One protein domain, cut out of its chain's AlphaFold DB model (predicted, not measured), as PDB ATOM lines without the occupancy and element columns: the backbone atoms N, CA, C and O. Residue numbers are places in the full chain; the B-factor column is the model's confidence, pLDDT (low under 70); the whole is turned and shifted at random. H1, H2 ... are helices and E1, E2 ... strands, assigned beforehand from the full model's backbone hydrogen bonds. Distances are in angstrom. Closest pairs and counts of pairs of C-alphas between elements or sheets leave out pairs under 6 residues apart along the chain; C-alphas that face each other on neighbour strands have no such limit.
ATOM      1  N   ILE A 203     227.980 263.926 151.644       74.06
ATOM      2  CA  ILE A 203     227.182 263.967 150.413       74.06
ATOM      3  C   ILE A 203     227.562 262.821 149.471       74.06
ATOM      4  O   ILE A 203     226.722 262.302 148.745       74.06
ATOM      5  N   GLU A 204     228.817 262.374 149.540       74.38
ATOM      6  CA  GLU A 204     229.336 261.230 148.788       74.38
ATOM      7  C   GLU A 204     228.770 259.882 149.262       74.38
ATOM      8  O   GLU A 204     228.838 258.904 148.516       74.38
ATOM      9  N   LEU A 205     228.195 259.844 150.470       82.12
ATOM     10  CA  LEU A 205     227.531 258.685 151.069       82.12
ATOM     11  C   LEU A 205     226.025 258.648 150.764       82.12
ATOM     12  O   LEU A 205     225.337 257.717 151.177       82.12
ATOM     13  N   LEU A 206     225.485 259.645 150.053       85.06
ATOM     14  CA  LEU A 206     224.071 259.677 149.693       85.06
ATOM     15  C   LEU A 206     223.810 258.832 148.448       85.06
ATOM     16  O   LEU A 206     224.063 259.252 147.316       85.06
ATOM     17  N   PHE A 207     223.213 257.666 148.662       86.81
ATOM     18  CA  PHE A 207     222.798 256.759 147.599       86.81
ATOM     19  C   PHE A 207     221.281 256.622 147.549       86.81
ATOM     20  O   PHE A 207     220.563 256.759 148.544       86.81
ATOM     21  N   CYS A 208     220.776 256.394 146.345       86.62
ATOM     22  CA  CYS A 208     219.368 256.152 146.120       86.62
ATOM     23  C   CYS A 208     218.936 254.861 146.835       86.62
ATOM     24  O   CYS A 208     219.545 253.809 146.693       86.62
ATOM     25  N   SER A 209     217.851 254.936 147.609       84.44
ATOM     26  CA  SER A 209     217.322 253.779 148.345       84.44
ATOM     27  C   SER A 209     216.245 253.006 147.578       84.44
ATOM     28  O   SER A 209     215.668 252.056 148.109       84.44
ATOM     29  N   LYS A 210     215.951 253.395 146.324       80.50
ATOM     30  CA  LYS A 210     215.010 252.664 145.466       80.50
ATOM     31  C   LYS A 210     215.561 251.271 145.183       80.50
ATOM     32  O   LYS A 210     216.640 251.129 144.617       80.50
ATOM     33  N   LYS A 211     214.798 250.241 145.530       75.50
ATOM     34  CA  LYS A 211     215.040 248.872 145.070       75.50
ATOM     35  C   LYS A 211     214.369 248.730 143.697       75.50
ATOM     36  O   LYS A 211     213.174 249.019 143.613       75.50
ATOM     37  N   ASN A 212     215.088 248.353 142.634       56.59
ATOM     38  CA  ASN A 212     214.428 247.848 141.422       56.59
ATOM     39  C   ASN A 212     213.721 246.570 141.837       56.59
ATOM     40  O   ASN A 212     214.337 245.739 142.494       56.59
ATOM     41  N   TYR A 213     212.418 246.487 141.572       52.22
ATOM     42  CA  TYR A 213     211.573 245.403 142.054       52.22
ATOM     43  C   TYR A 213     211.521 244.263 141.016       52.22
ATOM     44  O   TYR A 213     210.844 244.446 140.017       52.22
ATOM     45  N   GLU A 214     212.158 243.102 141.226       46.53
ATOM     46  CA  GLU A 214     211.680 241.847 140.613       46.53
ATOM     47  C   GLU A 214     211.597 240.761 141.690       46.53
ATOM     48  O   GLU A 214     212.566 240.541 142.397       46.53
ATOM     49  N   GLY A 215     210.441 240.105 141.810       44.62
ATOM     50  CA  GLY A 215     210.025 239.179 142.878       44.62
ATOM     51  C   GLY A 215     208.720 239.653 143.520       44.62
ATOM     52  O   GLY A 215     208.154 240.639 143.048       44.62
ATOM     53  N   PHE A 216     208.241 239.049 144.606       42.16
ATOM     54  CA  PHE A 216     206.857 239.280 145.038       42.16
ATOM     55  C   PHE A 216     206.644 239.673 146.479       42.16
ATOM     56  O   PHE A 216     207.264 239.214 147.436       42.16
ATOM     57  N   PHE A 217     205.589 240.454 146.576       38.84
ATOM     58  CA  PHE A 217     204.896 240.858 147.770       38.84
ATOM     59  C   PHE A 217     203.881 239.739 148.137       38.84
ATOM     60  O   PHE A 217     202.742 239.775 147.680       38.84
ATOM     61  N   GLY A 218     204.328 238.692 148.867       53.28
ATOM     62  CA  GLY A 218     203.641 237.382 149.111       53.28
ATOM     63  C   GLY A 218     204.402 236.127 148.542       53.28
ATOM     64  O   GLY A 218     205.609 236.051 148.716       53.28
ATOM     65  N   MET A 219     203.757 235.232 147.751       36.03
ATOM     66  CA  MET A 219     204.270 234.097 146.908       36.03
ATOM     67  C   MET A 219     204.749 234.261 145.397       36.03
ATOM     68  O   MET A 219     204.347 233.466 144.554       36.03
ATOM     69  N   ILE A 220     205.641 235.161 144.963       36.72
ATOM     70  CA  ILE A 220     206.338 235.129 143.620       36.72
ATOM     71  C   ILE A 220     207.821 235.578 143.789       36.72
ATOM     72  O   ILE A 220     208.240 236.155 144.791       36.72
ATOM     73  N   ILE A 221     208.673 235.254 142.824       43.31
ATOM     74  CA  ILE A 221     210.140 235.299 142.894       43.31
ATOM     75  C   ILE A 221     210.697 236.068 141.674       43.31
ATOM     76  O   ILE A 221     210.100 236.010 140.603       43.31
ATOM     77  N   GLY A 222     211.809 236.810 141.839       44.75
ATOM     78  CA  GLY A 222     212.517 237.593 140.800       44.75
ATOM     79  C   GLY A 222     213.766 238.324 141.355       44.75
ATOM     80  O   GLY A 222     214.019 238.225 142.560       44.75
ATOM     81  N   LYS A 223     214.566 239.024 140.521       47.53
ATOM     82  CA  LYS A 223     215.771 239.803 140.923       47.53
ATOM     83  C   LYS A 223     215.594 241.315 141.188       47.53
ATOM     84  O   LYS A 223     215.447 242.148 140.297       47.53
ATOM     85  N   TYR A 224     215.816 241.705 142.437       54.50
ATOM     86  CA  TYR A 224     215.876 243.107 142.851       54.50
ATOM     87  C   TYR A 224     217.268 243.737 142.711       54.50
ATOM     88  O   TYR A 224     218.126 243.474 143.551       54.50
ATOM     89  N   GLU A 225     217.503 244.642 141.760       61.66
ATOM     90  CA  GLU A 225     218.719 245.475 141.786       61.66
ATOM     91  C   GLU A 225     218.482 246.788 142.544       61.66
ATOM     92  O   GLU A 225     217.698 247.642 142.142       61.66
ATOM     93  N   LEU A 226     219.151 246.991 143.680       67.06
ATOM     94  CA  LEU A 226     219.163 248.298 144.344       67.06
ATOM     95  C   LEU A 226     219.723 249.356 143.385       67.06
ATOM     96  O   LEU A 226     220.837 249.217 142.884       67.06
ATOM     97  N   CYS A 227     218.969 250.435 143.169       76.69
ATOM     98  CA  CYS A 227     219.424 251.620 142.452       76.69
ATOM     99  C   CYS A 227     220.512 252.289 143.298       76.69
ATOM    100  O   CYS A 227     220.236 253.235 144.020       76.69
ATOM    101  N   ASN A 228     221.750 251.798 143.232       78.06
ATOM    102  CA  ASN A 228     222.888 252.277 144.023       78.06
ATOM    103  C   ASN A 228     223.542 253.525 143.407       78.06
ATOM    104  O   ASN A 228     224.752 253.733 143.469       78.06
ATOM    105  N   GLN A 229     222.732 254.341 142.737       83.19
ATOM    106  CA  GLN A 229     223.192 255.567 142.111       83.19
ATOM    107  C   GLN A 229     223.290 256.664 143.160       83.19
ATOM    108  O   GLN A 229     222.421 256.794 144.030       83.19
ATOM    109  N   ARG A 230     224.345 257.474 143.060       84.31
ATOM    110  CA  ARG A 230     224.519 258.632 143.935       84.31
ATOM    111  C   ARG A 230     223.358 259.595 143.750       84.31
ATOM    112  O   ARG A 230     222.966 259.925 142.625       84.31
ATOM    113  N   LEU A 231     222.825 260.067 144.866       84.94
ATOM    114  CA  LEU A 231     221.873 261.156 144.838       84.94
ATOM    115  C   LEU A 231     222.619 262.443 144.515       84.94
ATOM    116  O   LEU A 231     223.592 262.803 145.171       84.94
ATOM    117  N   VAL A 232     222.136 263.153 143.506       80.38
ATOM    118  CA  VAL A 232     222.659 264.469 143.167       80.38
ATOM    119  C   VAL A 232     221.792 265.527 143.808       80.38
ATOM    120  O   VAL A 232     220.565 265.408 143.888       80.38
ATOM    121  N   TRP A 233     222.427 266.600 144.247       78.62
ATOM    122  CA  TRP A 233     221.684 267.749 144.708       78.62
ATOM    123  C   TRP A 233     220.889 268.355 143.541       78.62
ATOM    124  O   TRP A 233     221.416 268.639 142.470       78.62
ATOM    125  N   ARG A 234     219.595 268.558 143.759       76.38
ATOM    126  CA  ARG A 234     218.685 269.295 142.899       76.38
ATOM    127  C   ARG A 234     218.318 270.617 143.553       76.38
ATOM    128  O   ARG A 234     217.677 270.683 144.605       76.38
ATOM    129  N   ASN A 235     218.678 271.679 142.853       67.94
ATOM    130  CA  ASN A 235     218.428 273.043 143.283       67.94
ATOM    131  C   ASN A 235     217.167 273.675 142.681       67.94
ATOM    132  O   ASN A 235     216.750 274.769 143.038       67.94
ATOM    133  N   GLN A 236     216.558 273.002 141.715       67.56
ATOM    134  CA  GLN A 236     215.385 273.546 141.060       67.56
ATOM    135  C   GLN A 236     214.163 273.459 141.965       67.56
ATOM    136  O   GLN A 236     213.886 272.432 142.583       67.56
ATOM    137  N   ASN A 237     213.398 274.540 141.945       64.44
ATOM    138  CA  ASN A 237     212.172 274.738 142.696       64.44
ATOM    139  C   ASN A 237     210.957 274.104 142.006       64.44
ATOM    140  O   ASN A 237     209.930 274.734 141.768       64.44
ATOM    141  N   THR A 238     211.093 272.852 141.596       72.56
ATOM    142  CA  THR A 238     209.985 272.100 141.010       72.56
ATOM    143  C   THR A 238     209.285 271.329 142.111       72.56
ATOM    144  O   THR A 238     209.954 270.616 142.861       72.56
ATOM    145  N   ASN A 239     207.959 271.412 142.172       83.69
ATOM    146  CA  ASN A 239     207.178 270.552 143.052       83.69
ATOM    147  C   ASN A 239     207.515 269.083 142.774       83.69
ATOM    148  O   ASN A 239     207.383 268.612 141.645       83.69
ATOM    149  N   PHE A 240     207.929 268.355 143.804       87.69
ATOM    150  CA  PHE A 240     208.055 266.903 143.750       87.69
ATOM    151  C   PHE A 240     207.530 266.284 145.038       87.69
ATOM    152  O   PHE A 240     207.457 266.933 146.080       87.69
ATOM    153  N   LYS A 241     207.174 265.004 144.970       91.81
ATOM    154  CA  LYS A 241     206.792 264.218 146.138       91.81
ATOM    155  C   LYS A 241     208.024 263.482 146.658       91.81
ATOM    156  O   LYS A 241     208.648 262.738 145.905       91.81
ATOM    157  N   CYS A 242     208.403 263.712 147.913       92.56
ATOM    158  CA  CYS A 242     209.537 263.025 148.524       92.56
ATOM    159  C   CYS A 242     209.281 261.513 148.545       92.56
ATOM    160  O   CYS A 242     208.260 261.073 149.069       92.56
ATOM    161  N   PHE A 243     210.218 260.724 148.025       92.44
ATOM    162  CA  PHE A 243     210.097 259.268 147.954       92.44
ATOM    163  C   PHE A 243     209.994 258.618 149.340       92.44
ATOM    164  O   PHE A 243     209.258 257.657 149.517       92.44
ATOM    165  N   SER A 244     210.700 259.165 150.334       92.56
ATOM    166  CA  SER A 244     210.741 258.595 151.684       92.56
ATOM    167  C   SER A 244     209.545 258.996 152.554       92.56
ATOM    168  O   SER A 244     208.937 258.126 153.165       92.56
ATOM    169  N   CYS A 245     209.190 260.285 152.634       93.69
ATOM    170  CA  CYS A 245     208.110 260.741 153.525       93.69
ATOM    171  C   CYS A 245     206.773 261.002 152.820       93.69
ATOM    172  O   CYS A 245     205.798 261.354 153.478       93.69
ATOM    173  N   GLY A 246     206.718 260.920 151.489       92.56
ATOM    174  CA  GLY A 246     205.512 261.191 150.708       92.56
ATOM    175  C   GLY A 246     205.060 262.657 150.685       92.56
ATOM    176  O   GLY A 246     204.112 262.978 149.972       92.56
ATOM    177  N   SER A 247     205.708 263.562 151.423       91.88
ATOM    178  CA  SER A 247     205.345 264.983 151.445       91.88
ATOM    179  C   SER A 247     205.736 265.676 150.141       91.88
ATOM    180  O   SER A 247     206.809 265.416 149.588       91.88
ATOM    181  N   PHE A 248     204.896 266.602 149.674       90.56
ATOM    182  CA  PHE A 248     205.273 267.507 148.593       90.56
ATOM    183  C   PHE A 248     206.334 268.495 149.077       90.56
ATOM    184  O   PHE A 248     206.220 269.085 150.150       90.56
ATOM    185  N   PHE A 249     207.374 268.667 148.272       82.19
ATOM    186  CA  PHE A 249     208.473 269.578 148.525       82.19
ATOM    187  C   PHE A 249     208.592 270.537 147.344       82.19
ATOM    188  O   PHE A 249     208.671 270.120 146.190       82.19
ATOM    189  N   ASN A 250     208.566 271.825 147.658       77.19
ATOM    190  CA  ASN A 250     208.546 272.927 146.699       77.19
ATOM    191  C   ASN A 250     209.691 273.921 146.929       77.19
ATOM    192  O   ASN A 250     209.636 275.030 146.412       77.19
ATOM    193  N   LYS A 251     210.679 273.542 147.748       71.81
ATOM    194  CA  LYS A 251     211.862 274.341 148.088       71.81
ATOM    195  C   LYS A 251     213.079 273.788 147.339       71.81
ATOM    196  O   LYS A 251     213.053 272.626 146.922       71.81
ATOM    197  N   SER A 252     214.160 274.556 147.203       68.88
ATOM    198  CA  SER A 252     215.421 273.973 146.732       68.88
ATOM    199  C   SER A 252     216.103 273.170 147.845       68.88
ATOM    200  O   SER A 252     215.683 273.210 149.004       68.88
ATOM    201  N   GLY A 253     217.146 272.407 147.501       74.69
ATOM    202  CA  GLY A 253     217.843 271.565 148.483       74.69
ATOM    203  C   GLY A 253     217.558 270.081 148.394       74.69
ATOM    204  O   GLY A 253     218.097 269.299 149.164       74.69
ATOM    205  N   SER A 254     216.662 269.683 147.502       84.44
ATOM    206  CA  SER A 254     216.279 268.285 147.356       84.44
ATOM    207  C   SER A 254     217.375 267.435 146.742       84.44
ATOM    208  O   SER A 254     218.218 267.941 146.022       84.44
ATOM    209  N   PHE A 255     217.323 266.132 146.943       87.38
ATOM    210  CA  PHE A 255     218.267 265.195 146.350       87.38
ATOM    211  C   PHE A 255     217.532 264.323 145.349       87.38
ATOM    212  O   PHE A 255     216.482 263.793 145.687       87.38
ATOM    213  N   ILE A 256     218.036 264.184 144.128       87.44
ATOM    214  CA  ILE A 256     217.416 263.375 143.076       87.44
ATOM    215  C   ILE A 256     218.358 262.258 142.648       87.44
ATOM    216  O   ILE A 256     219.560 262.456 142.503       87.44
ATOM    217  N   CYS A 257     217.810 261.075 142.419       86.88
ATOM    218  CA  CYS A 257     218.507 260.040 141.676       86.88
ATOM    219  C   CYS A 257     218.310 260.309 140.181       86.88
ATOM    220  O   CYS A 257     217.171 260.267 139.720       86.88
ATOM    221  N   LYS A 258     219.378 260.587 139.422       80.38
ATOM    222  CA  LYS A 258     219.255 260.859 137.975       80.38
ATOM    223  C   LYS A 258     218.711 259.658 137.196       80.38
ATOM    224  O   LYS A 258     217.943 259.852 136.266       80.38
ATOM    225  N   GLU A 259     219.065 258.451 137.628       81.50
ATOM    226  CA  GLU A 259     218.626 257.202 137.003       81.50
ATOM    227  C   GLU A 259     217.154 256.921 137.312       81.50
ATOM    228  O   GLU A 259     216.296 256.800 136.445       81.50
ATOM    229  N   CYS A 260     216.835 256.900 138.603       83.31
ATOM    230  CA  CYS A 260     215.528 256.479 139.074       83.31
ATOM    231  C   CYS A 260     214.483 257.610 139.055       83.31
ATOM    232  O   CYS A 260     213.314 257.349 139.347       83.31
ATOM    233  N   SER A 261     214.896 258.850 138.759       84.88
ATOM    234  CA  SER A 261     214.104 260.093 138.779       84.88
ATOM    235  C   SER A 261     213.322 260.350 140.076       84.88
ATOM    236  O   SER A 261     212.430 261.197 140.122       84.88
ATOM    237  N   ILE A 262     213.662 259.645 141.160       88.56
ATOM    238  CA  ILE A 262     213.060 259.852 142.476       88.56
ATOM    239  C   ILE A 262     213.798 260.944 143.233       88.56
ATOM    240  O   ILE A 262     215.015 261.086 143.101       88.56
ATOM    241  N   ALA A 263     213.067 261.685 144.058       89.81
ATOM    242  CA  ALA A 263     213.622 262.786 144.820       89.81
ATOM    243  C   ALA A 263     213.320 262.671 146.318       89.81
ATOM    244  O   ALA A 263     212.275 262.174 146.734       89.81
ATOM    245  N   TYR A 264     214.243 263.165 147.132       90.38
ATOM    246  CA  TYR A 264     214.202 263.187 148.584       90.38
ATOM    247  C   TYR A 264     214.253 264.637 149.055       90.38
ATOM    248  O   TYR A 264     215.022 265.452 148.540       90.38
ATOM    249  N   CYS A 265     213.441 264.979 150.054       88.44
ATOM    250  CA  CYS A 265     213.630 266.235 150.769       88.44
ATOM    251  C   CYS A 265     214.930 266.178 151.591       88.44
ATOM    252  O   CYS A 265     215.409 265.094 151.927       88.44
ATOM    253  N   ILE A 266     215.463 267.344 151.957       84.50
ATOM    254  CA  ILE A 266     216.707 267.492 152.739       84.50
ATOM    255  C   ILE A 266     216.694 266.605 153.995       84.50
ATOM    256  O   ILE A 266     217.644 265.875 154.258       84.50
ATOM    257  N   SER A 267     215.590 266.641 154.753       85.81
ATOM    258  CA  SER A 267     215.448 265.889 156.008       85.81
ATOM    259  C   SER A 267     215.489 264.375 155.787       85.81
ATOM    260  O   SER A 267     216.162 263.664 156.525       85.81
ATOM    261  N   CYS A 268     214.815 263.875 154.746       90.06
ATOM    262  CA  CYS A 268     214.853 262.456 154.400       90.06
ATOM    263  C   CYS A 268     216.219 262.030 153.868       90.06
ATOM    264  O   CYS A 268     216.686 260.967 154.251       90.06
ATOM    265  N   ALA A 269     216.864 262.848 153.034       88.69
ATOM    266  CA  ALA A 269     218.207 262.560 152.538       88.69
ATOM    267  C   ALA A 269     219.217 262.450 153.690       88.69
ATOM    268  O   ALA A 269     220.016 261.526 153.709       88.69
ATOM    269  N   ASN A 270     219.118 263.312 154.706       85.56
ATOM    270  CA  ASN A 270     220.016 263.264 155.863       85.56
ATOM    271  C   ASN A 270     219.902 261.959 156.670       85.56
ATOM    272  O   ASN A 270     220.854 261.570 157.329       85.56
ATOM    273  N   LYS A 271     218.753 261.273 156.608       88.50
ATOM    274  CA  LYS A 271     218.541 259.961 157.245       88.50
ATOM    275  C   LYS A 271     219.083 258.789 156.422       88.50
ATOM    276  O   LYS A 271     219.045 257.664 156.902       88.50
ATOM    277  N   LEU A 272     219.502 259.028 155.176       85.44
ATOM    278  CA  LEU A 272     220.127 258.013 154.321       85.44
ATOM    279  C   LEU A 272     221.639 257.915 154.546       85.44
ATOM    280  O   LEU A 272     222.252 256.980 154.046       85.44
TER     281      LEU A 272
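AT A GLANCE: This is residues 203 to 272 of the 274 residues of a protein of Stentor coeruleus (UniProt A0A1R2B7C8). Little regular structure: look for a small, mostly loop-built body round the two-stranded hairpin E1 and E2, with the short helix H1 beside E2, and a long loop whose tip, residues 216 to 221, sticks out. The printed part has 70 residues, only 13 in named elements, in the order E1, E2, H1; the sheet is antiparallel, E1 - E2, and the class mixed. It is only just compact, close to loose, with a radius of gyration of the C-alphas of 13.3 A, and elongated, 41 by 24 by 20 A.

HOW THE PARTS SIT: Find E1, residues 231 to 234, antiparallel to E2, residues 254 to 257, at 135 degrees; N 234 and O 254 are 2.7 A apart, within hydrogen-bond range. From E2, look to H1, residues 266 to 270: their closest C-alphas, of Ser 254 and Ile 266, are 5.5 A apart. E1 and H1 are apart. In H1 every O i to N i+4 pair is within hydrogen-bond range.

IN THESE COORDINATES: Find C-alpha 231 at (221.873, 261.156, 144.838), where E1 begins, 9.0 A long. E2 spans 10.3 A; H1, 6.2 A, ends at C-alpha 270, (220.016, 263.264, 155.863).

THE WHOLE: The farthest C-alphas, of Met 219 and Asn 237, are 41.6 A apart. The printed part has no cut; E1 to E2 is a long link. Confidence is low, pLDDT under 70, at residues 212 to 226, 235 to 237 and 252.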